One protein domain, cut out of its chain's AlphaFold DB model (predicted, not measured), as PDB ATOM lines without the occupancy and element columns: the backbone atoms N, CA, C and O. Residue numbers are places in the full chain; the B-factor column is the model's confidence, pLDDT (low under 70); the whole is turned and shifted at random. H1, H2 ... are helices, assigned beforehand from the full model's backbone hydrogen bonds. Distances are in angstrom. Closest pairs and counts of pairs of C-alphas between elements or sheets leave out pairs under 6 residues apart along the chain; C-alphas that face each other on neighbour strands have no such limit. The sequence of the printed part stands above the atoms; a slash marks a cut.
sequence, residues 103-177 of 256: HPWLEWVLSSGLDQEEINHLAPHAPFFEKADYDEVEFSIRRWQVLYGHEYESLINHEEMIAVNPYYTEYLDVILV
ATOM      1  N   HIS A 103      27.657 -15.362 -43.433       50.62
ATOM      2  CA  HIS A 103      28.348 -16.169 -42.422       50.62
ATOM      3  C   HIS A 103      29.228 -17.315 -42.999       50.62
ATOM      4  O   HIS A 103      28.736 -18.047 -43.857       50.62
ATOM      5  N   PRO A 104      30.457 -17.573 -42.500       54.69
ATOM      6  CA  PRO A 104      31.374 -18.598 -43.045       54.69
ATOM      7  C   PRO A 104      30.784 -20.015 -43.165       54.69
ATOM      8  O   PRO A 104      31.091 -20.759 -44.090       54.69
ATOM      9  N   TRP A 105      29.875 -20.383 -42.256       60.56
ATOM     10  CA  TRP A 105      29.114 -21.635 -42.358       60.56
ATOM     11  C   TRP A 105      28.202 -21.694 -43.582       60.56
ATOM     12  O   TRP A 105      28.101 -22.731 -44.225       60.56
ATOM     13  N   LEU A 106      27.540 -20.580 -43.897       60.09
ATOM     14  CA  LEU A 106      26.669 -20.480 -45.059       60.09
ATOM     15  C   LEU A 106      27.493 -20.621 -46.341       60.09
ATOM     16  O   LEU A 106      27.051 -21.276 -47.272       60.09
ATOM     17  N   GLU A 107      28.705 -20.077 -46.383       59.91
ATOM     18  CA  GLU A 107      29.591 -20.232 -47.536       59.91
ATOM     19  C   GLU A 107      30.090 -21.670 -47.710       59.91
ATOM     20  O   GLU A 107      30.066 -22.174 -48.831       59.91
ATOM     21  N   TRP A 108      30.477 -22.362 -46.633       65.06
ATOM     22  CA  TRP A 108      30.886 -23.767 -46.726       65.06
ATOM     23  C   TRP A 108      29.737 -24.652 -47.232       65.06
ATOM     24  O   TRP A 108      29.917 -25.428 -48.171       65.06
ATOM     25  N   VAL A 109      28.533 -24.450 -46.689       67.25
ATOM     26  CA  VAL A 109      27.317 -25.143 -47.132       67.25
ATOM     27  C   VAL A 109      26.999 -24.837 -48.594       67.25
ATOM     28  O   VAL A 109      26.788 -25.762 -49.372       67.25
ATOM     29  N   LEU A 110      27.046 -23.570 -49.012       66.25
ATOM     30  CA  LEU A 110      26.835 -23.192 -50.414       66.25
ATOM     31  C   LEU A 110      27.930 -23.740 -51.347       66.25
ATOM     32  O   LEU A 110      27.641 -24.064 -52.497       66.25
ATOM     33  N   SER A 111      29.169 -23.860 -50.865       64.06
ATOM     34  CA  SER A 111      30.315 -24.361 -51.640       64.06
ATOM     35  C   SER A 111      30.271 -25.868 -51.852       64.06
ATOM     36  O   SER A 111      30.770 -26.337 -52.870       64.06
ATOM     37  N   SER A 112      29.668 -26.621 -50.924       68.75
ATOM     38  CA  SER A 112      29.514 -28.079 -51.040       68.75
ATOM     39  C   SER A 112      28.728 -28.505 -52.281       68.75
ATOM     40  O   SER A 112      28.883 -29.621 -52.764       68.75
ATOM     41  N   GLY A 113      27.903 -27.606 -52.828       68.12
ATOM     42  CA  GLY A 113      27.018 -27.910 -53.947       68.12
ATOM     43  C   GLY A 113      25.762 -28.684 -53.545       68.12
ATOM     44  O   GLY A 113      24.967 -28.976 -54.436       68.12
ATOM     45  N   LEU A 114      25.566 -28.960 -52.247       75.94
ATOM     46  CA  LEU A 114      24.323 -29.519 -51.726       75.94
ATOM     47  C   LEU A 114      23.162 -28.572 -52.016       75.94
ATOM     48  O   LEU A 114      23.238 -27.360 -51.768       75.94
ATOM     49  N   ASP A 115      22.073 -29.124 -52.533       80.50
ATOM     50  CA  ASP A 115      20.862 -28.355 -52.746       80.50
ATOM     51  C   ASP A 115      20.044 -28.201 -51.452       80.50
ATOM     52  O   ASP A 115      20.310 -28.792 -50.401       80.50
ATOM     53  N   GLN A 116      19.034 -27.331 -51.502       81.88
ATOM     54  CA  GLN A 116      18.199 -27.050 -50.336       81.88
ATOM     55  C   GLN A 116      17.410 -28.284 -49.861       81.88
ATOM     56  O   GLN A 116      17.109 -28.381 -48.673       81.88
ATOM     57  N   GLU A 117      17.038 -29.200 -50.755       86.62
ATOM     58  CA  GLU A 117      16.308 -30.415 -50.387       86.62
ATOM     59  C   GLU A 117      17.223 -31.375 -49.620       86.62
ATOM     60  O   GLU A 117      16.828 -31.881 -48.569       86.62
ATOM     61  N   GLU A 118      18.462 -31.540 -50.082       86.12
ATOM     62  CA  GLU A 118      19.501 -32.337 -49.423       86.12
ATOM     63  C   GLU A 118      19.846 -31.774 -48.042       86.12
ATOM     64  O   GLU A 118      19.836 -32.501 -47.047       86.12
ATOM     65  N   ILE A 119      20.051 -30.458 -47.942       84.69
ATOM     66  CA  ILE A 119      20.327 -29.797 -46.660       84.69
ATOM     67  C   ILE A 119      19.144 -29.949 -45.702       84.69
ATOM     68  O   ILE A 119      19.349 -30.290 -44.542       84.69
ATOM     69  N   ASN A 120      17.904 -29.769 -46.168       87.88
ATOM     70  CA  ASN A 120      16.719 -29.958 -45.325       87.88
ATOM     71  C   ASN A 120      16.527 -31.419 -44.891       87.88
ATOM     72  O   ASN A 120      15.898 -31.671 -43.866       87.88
ATOM     73  N   HIS A 121      17.020 -32.386 -45.667       87.06
ATOM     74  CA  HIS A 121      16.981 -33.795 -45.291       87.06
ATOM     75  C   HIS A 121      17.996 -34.122 -44.187       87.06
ATOM     76  O   HIS A 121      17.669 -34.866 -43.262       87.06
ATOM     77  N   LEU A 122      19.205 -33.562 -44.276       85.94
ATOM     78  CA  LEU A 122      20.306 -33.800 -43.333       85.94
ATOM     79  C   LEU A 122      20.188 -32.968 -42.050       85.94
ATOM     80  O   LEU A 122      20.499 -33.447 -40.961       85.94
ATOM     81  N   ALA A 123      19.760 -31.717 -42.193       88.62
ATOM     82  CA  ALA A 123      19.709 -30.711 -41.146       88.62
ATOM     83  C   ALA A 123      18.430 -29.860 -41.267       88.62
ATOM     84  O   ALA A 123      18.487 -28.688 -41.658       88.62
ATOM     85  N   PRO A 124      17.253 -30.433 -40.954       88.06
ATOM     86  CA  PRO A 124      15.962 -29.772 -41.144       88.06
ATOM     87  C   PRO A 124      15.783 -28.477 -40.339       88.06
ATOM     88  O   PRO A 124      14.911 -27.680 -40.685       88.06
ATOM     89  N   HIS A 125      16.578 -28.247 -39.288       88.69
ATOM     90  CA  HIS A 125      16.522 -27.027 -38.481       88.69
ATOM     91  C   HIS A 125      17.641 -26.026 -38.809       88.69
ATOM     92  O   HIS A 125      17.800 -25.034 -38.092       88.69
ATOM     93  N   ALA A 126      18.429 -26.257 -39.863       86.12
ATOM     94  CA  ALA A 126      19.517 -25.363 -40.225       86.12
ATOM     95  C   ALA A 126      19.012 -24.013 -40.788       86.12
ATOM     96  O   ALA A 126      18.171 -23.986 -41.689       86.12
ATOM     97  N   PRO A 127      19.563 -22.868 -40.343       82.56
ATOM     98  CA  PRO A 127      19.012 -21.541 -40.650       82.56
ATOM     99  C   PRO A 127      19.524 -20.935 -41.974       82.56
ATOM    100  O   PRO A 127      19.405 -19.734 -42.202       82.56
ATOM    101  N   PHE A 128      20.133 -21.729 -42.861       73.75
ATOM    102  CA  PHE A 128      20.905 -21.220 -44.007       73.75
ATOM    103  C   PHE A 128      20.083 -20.464 -45.061       73.75
ATOM    104  O   PHE A 128      20.628 -19.641 -45.797       73.75
ATOM    105  N   PHE A 129      18.780 -20.729 -45.148       69.50
ATOM    106  CA  PHE A 129      17.909 -20.178 -46.193       69.50
ATOM    107  C   PHE A 129      16.976 -19.069 -45.698       69.50
ATOM    108  O   PHE A 129      16.160 -18.552 -46.470       69.50
ATOM    109  N   GLU A 130      17.082 -18.689 -44.426       67.88
ATOM    110  CA  GLU A 130      16.285 -17.608 -43.864       67.88
ATOM    111  C   GLU A 130      16.838 -16.249 -44.313       67.88
ATOM    112  O   GLU A 130      18.042 -15.989 -44.290       67.88
ATOM    113  N   LYS A 131      15.952 -15.354 -44.766       57.06
ATOM    114  CA  LYS A 131      16.334 -13.965 -45.051       57.06
ATOM    115  C   LYS A 131      16.392 -13.197 -43.736       57.06
ATOM    116  O   LYS A 131      15.378 -12.637 -43.328       57.06
ATOM    117  N   ALA A 132      17.567 -13.164 -43.131       63.97
ATOM    118  CA  ALA A 132      17.846 -12.462 -41.887       63.97
ATOM    119  C   ALA A 132      19.081 -11.558 -42.043       63.97
ATOM    120  O   ALA A 132      19.827 -11.676 -43.027       63.97
ATOM    121  N   ASP A 133      19.263 -10.606 -41.125       69.88
ATOM    122  CA  ASP A 133      20.509  -9.839 -41.074       69.88
ATOM    123  C   ASP A 133      21.679 -10.699 -40.552       69.88
ATOM    124  O   ASP A 133      21.496 -11.834 -40.120       69.88
ATOM    125  N   TYR A 134      22.915 -10.201 -40.655       63.06
ATOM    126  CA  TYR A 134      24.093 -10.994 -40.286       63.06
ATOM    127  C   TYR A 134      24.081 -11.436 -38.816       63.06
ATOM    128  O   TYR A 134      24.412 -12.586 -38.531       63.06
ATOM    129  N   ASP A 135      23.703 -10.535 -37.905       66.00
ATOM    130  CA  ASP A 135      23.759 -10.795 -36.466       66.00
ATOM    131  C   ASP A 135      22.678 -11.837 -36.095       66.00
ATOM    132  O   ASP A 135      22.928 -12.761 -35.318       66.00
ATOM    133  N   GLU A 136      21.509 -11.763 -36.740       73.06
ATOM    134  CA  GLU A 136      20.439 -12.760 -36.647       73.06
ATOM    135  C   GLU A 136      20.860 -14.133 -37.211       73.06
ATOM    136  O   GLU A 136      20.570 -15.164 -36.600       73.06
ATOM    137  N   VAL A 137      21.565 -14.177 -38.350       71.88
ATOM    138  CA  VAL A 137      22.070 -15.432 -38.943       71.88
ATOM    139  C   VAL A 137      23.143 -16.069 -38.057       71.88
ATOM    140  O   VAL A 137      23.096 -17.279 -37.829       71.88
ATOM    141  N   GLU A 138      24.087 -15.283 -37.531       70.62
ATOM    142  CA  GLU A 138      25.136 -15.767 -36.623       70.62
ATOM    143  C   GLU A 138      24.526 -16.396 -35.369       70.62
ATOM    144  O   GLU A 138      24.848 -17.534 -35.005       70.62
ATOM    145  N   PHE A 139      23.570 -15.701 -34.749       75.44
ATOM    146  CA  PHE A 139      22.864 -16.247 -33.601       75.44
ATOM    147  C   PHE A 139      22.062 -17.505 -33.963       75.44
ATOM    148  O   PHE A 139      22.108 -18.493 -33.228       75.44
ATOM    149  N   SER A 140      21.367 -17.509 -35.102       77.94
ATOM    150  CA  SER A 140      20.565 -18.655 -35.543       77.94
ATOM    151  C   SER A 140      21.424 -19.896 -35.784       77.94
ATOM    152  O   SER A 140      21.033 -20.996 -35.395       77.94
ATOM    153  N   ILE A 141      22.620 -19.737 -36.362       75.25
ATOM    154  CA  ILE A 141      23.556 -20.847 -36.589       75.25
ATOM    155  C   ILE A 141      24.064 -21.392 -35.259       75.25
ATOM    156  O   ILE A 141      24.026 -22.604 -35.043       75.25
ATOM    157  N   ARG A 142      24.463 -20.516 -34.329       73.62
ATOM    158  CA  ARG A 142      24.872 -20.934 -32.982       73.62
ATOM    159  C   ARG A 142      23.748 -21.671 -32.256       73.62
ATOM    160  O   ARG A 142      23.970 -22.724 -31.664       73.62
ATOM    161  N   ARG A 143      22.534 -21.127 -32.297       79.94
ATOM    162  CA  ARG A 143      21.337 -21.732 -31.707       79.94
ATOM    163  C   ARG A 143      21.075 -23.123 -32.286       79.94
ATOM    164  O   ARG A 143      20.850 -24.055 -31.518       79.94
ATOM    165  N   TRP A 144      21.147 -23.274 -33.608       84.69
ATOM    166  CA  TRP A 144      20.999 -24.563 -34.283       84.69
ATOM    167  C   TRP A 144      22.063 -25.572 -33.830       84.69
ATOM    168  O   TRP A 144      21.707 -26.665 -33.406       84.69
ATOM    169  N   GLN A 145      23.341 -25.188 -33.794       77.62
ATOM    170  CA  GLN A 145      24.434 -26.054 -33.324       77.62
ATOM    171  C   GLN A 145      24.243 -26.528 -31.875       77.62
ATOM    172  O   GLN A 145      24.555 -27.671 -31.542       77.62
ATOM    173  N   VAL A 146      23.717 -25.660 -31.006       77.25
ATOM    174  CA  VAL A 146      23.479 -25.972 -29.589       77.25
ATOM    175  C   VAL A 146      22.286 -26.913 -29.403       77.25
ATOM    176  O   VAL A 146      22.362 -27.848 -28.604       77.25
ATOM    177  N   LEU A 147      21.183 -26.672 -30.115       79.00
ATOM    178  CA  LEU A 147      19.932 -27.420 -29.943       79.00
ATOM    179  C   LEU A 147      19.873 -28.707 -30.777       79.00
ATOM    180  O   LEU A 147      19.236 -29.674 -30.359       79.00
ATOM    181  N   TYR A 148      20.547 -28.726 -31.928       80.75
ATOM    182  CA  TYR A 148      20.488 -29.778 -32.946       80.75
ATOM    183  C   TYR A 148      21.893 -30.222 -33.369       80.75
ATOM    184  O   TYR A 148      22.178 -30.423 -34.544       80.75
ATOM    185  N   GLY A 149      22.787 -30.420 -32.397       76.81
ATOM    186  CA  GLY A 149      24.176 -30.818 -32.652       76.81
ATOM    187  C   GLY A 149      24.351 -32.056 -33.550       76.81
ATOM    188  O   GLY A 149      25.313 -32.137 -34.301       76.81
ATOM    189  N   HIS A 150      23.393 -32.984 -33.538       75.50
ATOM    190  CA  HIS A 150      23.384 -34.160 -34.414       75.50
ATOM    191  C   HIS A 150      23.151 -33.812 -35.896       75.50
ATOM    192  O   HIS A 150      23.717 -34.459 -36.771       75.50
ATOM    193  N   GLU A 151      22.341 -32.793 -36.199       83.94
ATOM    194  CA  GLU A 151      22.163 -32.286 -37.567       83.94
ATOM    195  C   GLU A 151      23.425 -31.601 -38.055       83.94
ATOM    196  O   GLU A 151      23.849 -31.791 -39.190       83.94
ATOM    197  N   TYR A 152      24.038 -30.823 -37.165       79.69
ATOM    198  CA  TYR A 152      25.322 -30.205 -37.419       79.69
ATOM    199  C   TYR A 152      26.385 -31.254 -37.751       79.69
ATOM    200  O   TYR A 152      27.018 -31.167 -38.800       79.69
ATOM    201  N   GLU A 153      26.529 -32.277 -36.906       74.81
ATOM    202  CA  GLU A 153      27.437 -33.399 -37.140       74.81
ATOM    203  C   GLU A 153      27.128 -34.117 -38.459       74.81
ATOM    204  O   GLU A 153      28.043 -34.392 -39.235       74.81
ATOM    205  N   SER A 154      25.852 -34.389 -38.737       80.31
ATOM    206  CA  SER A 154      25.422 -35.067 -39.966       80.31
ATOM    207  C   SER A 154      25.771 -34.258 -41.213       80.31
ATOM    208  O   SER A 154      26.249 -34.821 -42.195       80.31
ATOM    209  N   LEU A 155      25.574 -32.938 -41.169       80.56
ATOM    210  CA  LEU A 155      25.859 -32.057 -42.293       80.56
ATOM    211  C   LEU A 155      27.364 -31.934 -42.543       80.56
ATOM    212  O   LEU A 155      27.801 -32.108 -43.675       80.56
ATOM    213  N   ILE A 156      28.179 -31.679 -41.515       75.00
ATOM    214  CA  ILE A 156      29.626 -31.483 -41.725       75.00
ATOM    215  C   ILE A 156      30.355 -32.755 -42.148       75.00
ATOM    216  O   ILE A 156      31.424 -32.677 -42.747       75.00
ATOM    217  N   ASN A 157      29.774 -33.913 -41.835       74.44
ATOM    218  CA  ASN A 157      30.290 -35.218 -42.225       74.44
ATOM    219  C   ASN A 157      29.713 -35.736 -43.543       74.44
ATOM    220  O   ASN A 157      30.021 -36.860 -43.944       74.44
ATOM    221  N   HIS A 158      28.876 -34.946 -44.217       80.94
ATOM    222  CA  HIS A 158      28.379 -35.302 -45.534       80.94
ATOM    223  C   HIS A 158      29.519 -35.298 -46.561       80.94
ATOM    224  O   HIS A 158      30.434 -34.477 -46.474       80.94
ATOM    225  N   GLU A 159      29.482 -36.205 -47.539       77.94
ATOM    226  CA  GLU A 159      30.622 -36.429 -48.439       77.94
ATOM    227  C   GLU A 159      30.991 -35.181 -49.254       77.94
ATOM    228  O   GLU A 159      32.170 -34.855 -49.374       77.94
ATOM    229  N   GLU A 160      30.005 -34.421 -49.722       74.00
ATOM    230  CA  GLU A 160      30.170 -33.151 -50.432       74.00
ATOM    231  C   GLU A 160      30.741 -32.053 -49.529       74.00
ATOM    232  O   GLU A 160      31.581 -31.268 -49.969       74.00
ATOM    233  N   MET A 161      30.336 -32.009 -48.255       73.75
ATOM    234  CA  MET A 161      30.862 -31.048 -47.277       73.75
ATOM    235  C   MET A 161      32.328 -31.340 -46.942       73.75
ATOM    236  O   MET A 161      33.143 -30.415 -46.887       73.75
ATOM    237  N   ILE A 162      32.683 -32.621 -46.789       69.00
ATOM    238  CA  ILE A 162      34.068 -33.078 -46.612       69.00
ATOM    239  C   ILE A 162      34.887 -32.785 -47.877       69.00
ATOM    240  O   ILE A 162      35.986 -32.246 -47.783       69.00
ATOM    241  N   ALA A 163      34.357 -33.084 -49.069       65.50
ATOM    242  CA  ALA A 163      35.077 -32.965 -50.339       65.50
ATOM    243  C   ALA A 163      35.537 -31.537 -50.656       65.50
ATOM    244  O   ALA A 163      36.573 -31.354 -51.298       65.50
ATOM    245  N   VAL A 164      34.782 -30.531 -50.215       59.53
ATOM    246  CA  VAL A 164      35.147 -29.121 -50.407       59.53
ATOM    247  C   VAL A 164      36.016 -28.567 -49.286       59.53
ATOM    248  O   VAL A 164      36.479 -27.438 -49.399       59.53
ATOM    249  N   ASN A 165      36.273 -29.336 -48.224       56.69
ATOM    250  CA  ASN A 165      37.143 -28.913 -47.142       56.69
ATOM    251  C   ASN A 165      38.570 -29.467 -47.331       56.69
ATOM    252  O   ASN A 165      38.815 -30.646 -47.083       56.69
ATOM    253  N   PRO A 166      39.559 -28.636 -47.706       50.19
ATOM    254  CA  PRO A 166      40.912 -29.115 -47.996       50.19
ATOM    255  C   PRO A 166      41.684 -29.627 -46.766       50.19
ATOM    256  O   PRO A 166      42.777 -30.175 -46.921       50.19
ATOM    257  N   TYR A 167      41.144 -29.459 -45.555       48.41
ATOM    258  CA  TYR A 167      41.788 -29.841 -44.295       48.41
ATOM    259  C   TYR A 167      41.140 -31.044 -43.611       48.41
ATOM    260  O   TYR A 167      41.697 -31.548 -42.634       48.41
ATOM    261  N   TYR A 168      40.014 -31.534 -44.134       54.28
ATOM    262  CA  TYR A 168      39.338 -32.719 -43.626       54.28
ATOM    263  C   TYR A 168      39.225 -33.753 -44.741       54.28
ATOM    264  O   TYR A 168      38.504 -33.575 -45.712       54.28
ATOM    265  N   THR A 169      39.963 -34.849 -44.605       51.12
ATOM    266  CA  THR A 169      39.893 -35.991 -45.531       51.12
ATOM    267  C   THR A 169      39.137 -37.177 -44.936       51.12
ATOM    268  O   THR A 169      39.031 -38.222 -45.574       51.12
ATOM    269  N   GLU A 170      38.669 -37.046 -43.694       53.44
ATOM    270  CA  GLU A 170      38.099 -38.116 -42.878       53.44
ATOM    271  C   GLU A 170      36.906 -37.590 -42.065       53.44
ATOM    272  O   GLU A 170      36.715 -36.381 -41.937       53.44
ATOM    273  N   TYR A 171      36.108 -38.516 -41.527       50.69
ATOM    274  CA  TYR A 171      34.960 -38.224 -40.670       50.69
ATOM    275  C   TYR A 171      35.384 -37.421 -39.429       50.69
ATOM    276  O   TYR A 171      36.281 -37.830 -38.689       50.69
ATOM    277  N   LEU A 172      34.715 -36.298 -39.192       59.25
ATOM    278  CA  LEU A 172      34.812 -35.489 -37.988       59.25
ATOM    279  C   LEU A 172      33.930 -36.095 -36.897       59.25
ATOM    280  O   LEU A 172      32.709 -35.966 -36.932       59.25
ATOM    281  N   ASP A 173      34.560 -36.726 -35.908       52.00
ATOM    282  CA  ASP A 173      33.875 -37.154 -34.687       52.00
ATOM    283  C   ASP A 173      33.510 -35.912 -33.865       52.00
ATOM    284  O   ASP A 173      34.342 -35.342 -33.149       52.00
ATOM    285  N   VAL A 174      32.273 -35.437 -34.019       56.28
ATOM    286  CA  VAL A 174      31.783 -34.311 -33.236       56.28
ATOM    287  C   VAL A 174      31.133 -34.898 -31.998       56.28
ATOM    288  O   VAL A 174      29.923 -35.087 -31.947       56.28
ATOM    289  N   ILE A 175      31.934 -35.169 -30.965       50.97
ATOM    290  CA  ILE A 175      31.408 -35.594 -29.661       50.97
ATOM    291  C   ILE A 175      30.654 -34.411 -29.023       50.97
ATOM    292  O   ILE A 175      31.144 -33.729 -28.120       50.97
ATOM    293  N   LEU A 176      29.442 -34.141 -29.502       57.53
ATOM    294  CA  LEU A 176      28.530 -33.155 -28.948       57.53
ATOM    295  C   LEU A 176      27.696 -33.852 -27.892       57.53
ATOM    296  O   LEU A 176      26.659 -34.445 -28.178       57.53
ATOM    297  N   VAL A 177      28.135 -33.750 -26.637       64.06
ATOM    298  CA  VAL A 177      27.227 -33.977 -25.511       64.06
ATOM    299  C   VAL A 177      26.070 -32.990 -25.682       64.06
ATOM    300  O   VAL A 177      26.320 -31.782 -25.602       64.06
TER     301      VAL A 177
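What this domain is: This is residues 103 to 177 of the 256 residues of an uncharacterized protein of Bacteroidetes bacterium (UniProt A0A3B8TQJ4). Four helices, H3, H4, H5 and H1, form a loosely joined ring, with H2 over one side where it meets H4. The tail, residues 164 to 177, runs along the outside without a named element. The printed part has 75 residues, with five named helices, H1 to H5 in chain order, and no named strand: all helix. It is compact, with a radius of gyration of the C-alphas of 11.9 A and spans of 33 by 29 by 22 A.

How they stand to each other: H3, residues 134 to 147, and H4, residues 149 to 156, only just touch, with 3 pairs of C-alphas within 8 A, and only at the corner; Gln 145 and Tyr 152 have the closest C-alphas, 5.9 A apart. H2, residues 116 to 122, touches H4 at a steep tilt of 54 degrees, opposite ways; the closest C-alphas, Leu 122 and Leu 155, are 5.9 A apart. H1, residues 104 to 111, is near H3. H5, residues 159 to 163, is close to but not clearly touching H1, closest C-alphas Val 109 and Met 161, 6.9 A. In these five helices every O i to N i+4 pair is within hydrogen-bond range.

Where its parts are: H3 spans 19.9 A from C-alpha 134 at (24.093, -10.994, -40.286); H1 begins at C-alpha 104 (31.374, -18.598, -43.045).

The domain as a whole: The printed part has no cut; H2 to H3 is a long link. Confidence is under 70 at residues 103 to 113, 129 to 135 and 162 to 177.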